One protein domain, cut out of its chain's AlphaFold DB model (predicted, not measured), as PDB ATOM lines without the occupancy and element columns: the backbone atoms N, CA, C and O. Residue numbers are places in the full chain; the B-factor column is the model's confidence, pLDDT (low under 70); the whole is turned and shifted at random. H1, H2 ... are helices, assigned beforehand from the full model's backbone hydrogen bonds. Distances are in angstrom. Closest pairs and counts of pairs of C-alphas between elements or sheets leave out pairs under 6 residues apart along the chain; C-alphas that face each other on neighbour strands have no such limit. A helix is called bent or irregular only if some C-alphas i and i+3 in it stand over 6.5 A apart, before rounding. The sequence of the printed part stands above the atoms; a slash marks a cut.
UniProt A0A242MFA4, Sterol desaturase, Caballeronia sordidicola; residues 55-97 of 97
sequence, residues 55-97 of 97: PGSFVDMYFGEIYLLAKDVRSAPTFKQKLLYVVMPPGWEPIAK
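What this domain is: This is residues 55 to 97 of the 97 residues of the protein "Sterol desaturase" of Caballeronia sordidicola (UniProt A0A242MFA4). A long, kinked helix H1 has a short helix H2 folded back on its later part as a helical hairpin, while residues 55 to 64, of which 58 to 64 belong to H1, stick out at the other end and make much of the length. Residues 88 to 97 form a tail with no named element. The 43 printed residues, all helix in class with H1 before H2, are loose, with a radius of gyration of the C-alphas of 12.0 A, and span 36 by 17 by 16 A.

How they stand to each other: H1, residues 58 to 75, has a kink of 50 degrees near residue 65 and is irregular, C-alphas 62 and 65 being 7.7 A apart. With residues 69 to 74 alone it touches H2, residues 79 to 87; the closest C-alphas, of Val 73 and Lys 82, are 4.7 A apart. This hairpin runs opposite ways at a shallow tilt of 30 degrees. O i to N i+4 pairs are within hydrogen-bond range in 12 of 14 cases in H1 and 4 of 5 in H2.

Where its parts are: H1 is 25.4 A long from C-alpha 58 at (140.297, 112.652, 135.992). H2, 12.7 A long, ends at C-alpha 87 at (157.427, 101.166, 119.727).

The domain as a whole: The printed part has no cut, and the H1 to H2 link is tight. Residues 96 to 97 are under pLDDT 70.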
ATOM      1  N   PRO A  55     144.366 110.570 143.636       92.31
ATOM      2  CA  PRO A  55     142.973 110.231 143.902       92.31
ATOM      3  C   PRO A  55     142.024 111.339 143.429       92.31
ATOM      4  O   PRO A  55     142.257 112.519 143.681       92.31
ATOM      5  N   GLY A  56     140.967 110.964 142.706       93.44
ATOM      6  CA  GLY A  56     139.959 111.899 142.188       93.44
ATOM      7  C   GLY A  56     140.387 112.739 140.976       93.44
ATOM      8  O   GLY A  56     139.574 113.494 140.445       93.44
ATOM      9  N   SER A  57     141.628 112.616 140.490       95.75
ATOM     10  CA  SER A  57     142.077 113.362 139.313       95.75
ATOM     11  C   SER A  57     141.707 112.642 138.016       95.75
ATOM     12  O   SER A  57     142.381 111.703 137.598       95.75
ATOM     13  N   PHE A  58     140.676 113.136 137.326       94.94
ATOM     14  CA  PHE A  58     140.297 112.652 135.992       94.94
ATOM     15  C   PHE A  58     141.466 112.732 134.998       94.94
ATOM     16  O   PHE A  58     141.736 111.791 134.260       94.94
ATOM     17  N   VAL A  59     142.203 113.845 135.013       96.56
ATOM     18  CA  VAL A  59     143.314 114.055 134.077       96.56
ATOM     19  C   VAL A  59     144.430 113.038 134.306       96.56
ATOM     20  O   VAL A  59     144.953 112.483 133.348       96.56
ATOM     21  N   ASP A  60     144.790 112.767 135.562       94.94
ATOM     22  CA  ASP A  60     145.838 111.791 135.876       94.94
ATOM     23  C   ASP A  60     145.425 110.358 135.524       94.94
ATOM     24  O   ASP A  60     146.212 109.606 134.951       94.94
ATOM     25  N   MET A  61     144.170 110.008 135.817       92.75
ATOM     26  CA  MET A  61     143.629 108.681 135.536       92.75
ATOM     27  C   MET A  61     143.663 108.355 134.039       92.75
ATOM     28  O   MET A  61     144.074 107.264 133.660       92.75
ATOM     29  N   TYR A  62     143.261 109.298 133.183       93.44
ATOM     30  CA  TYR A  62     143.141 109.050 131.741       93.44
ATOM     31  C   TYR A  62     144.403 109.391 130.941       93.44
ATOM     32  O   TYR A  62     144.681 108.740 129.936       93.44
ATOM     33  N   PHE A  63     145.167 110.405 131.356       96.00
ATOM     34  CA  PHE A  63     146.282 110.941 130.564       96.00
ATOM     35  C   PHE A  63     147.645 110.843 131.256       96.00
ATOM     36  O   PHE A  63     148.655 111.159 130.629       96.00
ATOM     37  N   GLY A  64     147.710 110.411 132.520       94.31
ATOM     38  CA  GLY A  64     148.965 110.387 133.276       94.31
ATOM     39  C   GLY A  64     150.033 109.485 132.649       94.31
ATOM     40  O   GLY A  64     151.172 109.921 132.517       94.31
ATOM     41  N   GLU A  65     149.668 108.297 132.159       92.19
ATOM     42  CA  GLU A  65     150.615 107.398 131.466       92.19
ATOM     43  C   GLU A  65     151.139 108.000 130.158       92.19
ATOM     44  O   GLU A  65     152.333 107.955 129.878       92.19
ATOM     45  N   ILE A  66     150.263 108.643 129.378       94.06
ATOM     46  CA  ILE A  66     150.649 109.315 128.129       94.06
ATOM     47  C   ILE A  66     151.622 110.460 128.430       94.06
ATOM     48  O   ILE A  66     152.601 110.658 127.711       94.06
ATOM     49  N   TYR A  67     151.374 111.208 129.508       94.69
ATOM     50  CA  TYR A  67     152.264 112.271 129.958       94.69
ATOM     51  C   TYR A  67     153.634 111.737 130.399       94.69
ATOM     52  O   TYR A  67     154.654 112.321 130.031       94.69
ATOM     53  N   LEU A  68     153.674 110.638 131.159       93.31
ATOM     54  CA  LEU A  68     154.923 110.002 131.587       93.31
ATOM     55  C   LEU A  68     155.714 109.474 130.386       93.31
ATOM     56  O   LEU A  68     156.870 109.855 130.218       93.31
ATOM     57  N   LEU A  69     155.061 108.752 129.475       93.88
ATOM     58  CA  LEU A  69     155.673 108.300 128.227       93.88
ATOM     59  C   LEU A  69     156.234 109.472 127.407       93.88
ATOM     60  O   LEU A  69     157.357 109.416 126.907       93.88
ATOM     61  N   ALA A  70     155.489 110.575 127.292       95.50
ATOM     62  CA  ALA A  70     155.963 111.766 126.591       95.50
ATOM     63  C   ALA A  70     157.203 112.384 127.261       95.50
ATOM     64  O   ALA A  70     158.087 112.899 126.566       95.50
ATOM     65  N   LYS A  71     157.300 112.333 128.598       94.88
ATOM     66  CA  LYS A  71     158.513 112.747 129.315       94.88
ATOM     67  C   LYS A  71     159.688 111.843 128.971       94.88
ATOM     68  O   LYS A  71     160.735 112.396 128.635       94.88
ATOM     69  N   ASP A  72     159.497 110.527 128.977       94.00
ATOM     70  CA  ASP A  72     160.550 109.549 128.677       94.00
ATOM     71  C   ASP A  72     161.078 109.721 127.248       94.00
ATOM     72  O   ASP A  72     162.284 109.895 127.036       94.00
ATOM     73  N   VAL A  73     160.167 109.833 126.274       95.06
ATOM     74  CA  VAL A  73     160.490 110.148 124.872       95.06
ATOM     75  C   VAL A  73     161.243 111.477 124.769       95.06
ATOM     76  O   VAL A  73     162.223 111.589 124.031       95.06
ATOM     77  N   ARG A  74     160.831 112.519 125.498       95.44
ATOM     78  CA  ARG A  74     161.509 113.823 125.435       95.44
ATOM     79  C   ARG A  74     162.921 113.759 126.016       95.44
ATOM     80  O   ARG A  74     163.818 114.364 125.423       95.44
ATOM     81  N   SER A  75     163.101 113.052 127.132       93.69
ATOM     82  CA  SER A  75     164.380 112.919 127.839       93.69
ATOM     83  C   SER A  75     165.365 111.954 127.189       93.69
ATOM     84  O   SER A  75     166.546 112.014 127.517       93.69
ATOM     85  N   ALA A  76     164.920 111.081 126.281       93.94
ATOM     86  CA  ALA A  76     165.813 110.101 125.675       93.94
ATOM     87  C   ALA A  76     166.958 110.789 124.894       93.94
ATOM     88  O   ALA A  76     166.683 111.676 124.071       93.94
ATOM     89  N   PRO A  77     168.227 110.386 125.109       91.94
ATOM     90  CA  PRO A  77     169.378 111.131 124.595       91.94
ATOM     91  C   PRO A  77     169.559 111.006 123.080       91.94
ATOM     92  O   PRO A  77     170.106 111.906 122.446       91.94
ATOM     93  N   THR A  78     169.072 109.922 122.469       94.56
ATOM     94  CA  THR A  78     169.205 109.686 121.024       94.56
ATOM     95  C   THR A  78     167.855 109.572 120.331       94.56
ATOM     96  O   THR A  78     166.894 109.046 120.892       94.56
ATOM     97  N   PHE A  79     167.788 109.980 119.061       94.81
ATOM     98  CA  PHE A  79     166.583 109.813 118.235       94.81
ATOM     99  C   PHE A  79     166.118 108.348 118.164       94.81
ATOM    100  O   PHE A  79     164.922 108.073 118.221       94.81
ATOM    101  N   LYS A  80     167.062 107.397 118.127       94.69
ATOM    102  CA  LYS A  80     166.755 105.962 118.170       94.69
ATOM    103  C   LYS A  80     166.004 105.585 119.446       94.69
ATOM    104  O   LYS A  80     164.992 104.904 119.359       94.69
ATOM    105  N   GLN A  81     166.461 106.031 120.617       94.69
ATOM    106  CA  GLN A  81     165.766 105.738 121.875       94.69
ATOM    107  C   GLN A  81     164.399 106.421 121.943       94.69
ATOM    108  O   GLN A  81     163.463 105.812 122.446       94.69
ATOM    109  N   LYS A  82     164.248 107.629 121.381       94.94
ATOM    110  CA  LYS A  82     162.931 108.281 121.259       94.94
ATOM    111  C   LYS A  82     161.944 107.410 120.492       94.94
ATOM    112  O   LYS A  82     160.831 107.206 120.958       94.94
ATOM    113  N   LEU A  83     162.369 106.874 119.347       96.00
ATOM    114  CA  LEU A  83     161.545 105.963 118.556       96.00
ATOM    115  C   LEU A  83     161.264 104.654 119.310       96.00
ATOM    116  O   LEU A  83     160.140 104.166 119.277       96.00
ATOM    117  N   LEU A  84     162.258 104.107 120.014       95.50
ATOM    118  CA  LEU A  84     162.091 102.874 120.784       95.50
ATOM    119  C   LEU A  84     161.100 103.034 121.936       95.50
ATOM    120  O   LEU A  84     160.282 102.145 122.103       95.50
ATOM    121  N   TYR A  85     161.081 104.158 122.655       95.06
ATOM    122  CA  TYR A  85     160.053 104.400 123.678       95.06
ATOM    123  C   TYR A  85     158.623 104.370 123.115       95.06
ATOM    124  O   TYR A  85     157.703 103.989 123.825       95.06
ATOM    125  N   VAL A  86     158.420 104.744 121.846       93.62
ATOM    126  CA  VAL A  86     157.092 104.722 121.202       93.62
ATOM    127  C   VAL A  86     156.695 103.318 120.724       93.62
ATOM    128  O   VAL A  86     155.508 103.019 120.637       93.62
ATOM    129  N   VAL A  87     157.667 102.469 120.381       94.69
ATOM    130  CA  VAL A  87     157.427 101.166 119.727       94.69
ATOM    131  C   VAL A  87     157.560  99.983 120.689       94.69
ATOM    132  O   VAL A  87     156.886  98.970 120.516       94.69
ATOM    133  N   MET A  88     158.453 100.078 121.671       94.94
ATOM    134  CA  MET A  88     158.724  99.012 122.631       94.94
ATOM    135  C   MET A  88     157.632  98.948 123.706       94.94
ATOM    136  O   MET A  88     156.972  99.954 123.972       94.94
ATOM    137  N   PRO A  89     157.428  97.776 124.335       90.44
ATOM    138  CA  PRO A  89     156.437  97.630 125.393       90.44
ATOM    139  C   PRO A  89     156.718  98.562 126.587       90.44
ATOM    140  O   PRO A  89     157.880  98.912 126.835       90.44
ATOM    141  N   PRO A  90     155.677  98.928 127.362       85.31
ATOM    142  CA  PRO A  90     155.837  99.654 128.617       85.31
ATOM    143  C   PRO A  90     156.858  98.980 129.545       85.31
ATOM    144  O   PRO A  90     156.920  97.757 129.640       85.31
ATOM    145  N   GLY A  91     157.678  99.782 130.228       84.12
ATOM    146  CA  GLY A  91     158.753  99.283 131.093       84.12
ATOM    147  C   GLY A  91     160.050  98.913 130.363       84.12
ATOM    148  O   GLY A  91     161.026  98.550 131.018       84.12
ATOM    149  N   TRP A  92     160.107  99.029 129.032       91.50
ATOM    150  CA  TRP A  92     161.377  98.967 128.311       91.50
ATOM    151  C   TRP A  92     162.289 100.134 128.716       91.50
ATOM    152  O   TRP A  92     161.884 101.294 128.680       91.50
ATOM    153  N   GLU A  93     163.547  99.827 129.028       87.25
ATOM    154  CA  GLU A  93     164.593 100.824 129.255       87.25
ATOM    155  C   GLU A  93     165.795 100.576 128.325       87.25
ATOM    156  O   GLU A  93     166.123  99.425 128.009       87.25
ATOM    157  N   PRO A  94     166.501 101.634 127.882       85.62
ATOM    158  CA  PRO A  94     167.753 101.474 127.158       85.62
ATOM    159  C   PRO A  94     168.844 100.896 128.071       85.62
ATOM    160  O   PRO A  94     169.006 101.322 129.210       85.62
ATOM    161  N   ILE A  95     169.653  99.975 127.536       78.56
ATOM    162  CA  ILE A  95     170.739  99.292 128.272       78.56
ATOM    163  C   ILE A  95     171.789 100.282 128.821       78.56
ATOM    164  O   ILE A  95     172.411 100.019 129.844       78.56
ATOM    165  N   ALA A  96     171.972 101.427 128.160       64.19
ATOM    166  CA  ALA A  96     172.795 102.534 128.636       64.19
ATOM    167  C   ALA A  96     171.946 103.817 128.650       64.19
ATOM    168  O   ALA A  96     171.400 104.200 127.606       64.19
ATOM    169  N   LYS A  97     171.807 104.422 129.835       54.75
ATOM    170  CA  LYS A  97     171.173 105.731 130.047       54.75
ATOM    171  C   LYS A  97     172.154 106.856 129.735       54.75
ATOM    172  O   LYS A  97     173.333 106.723 130.128       54.75
TER     173      LYS A  97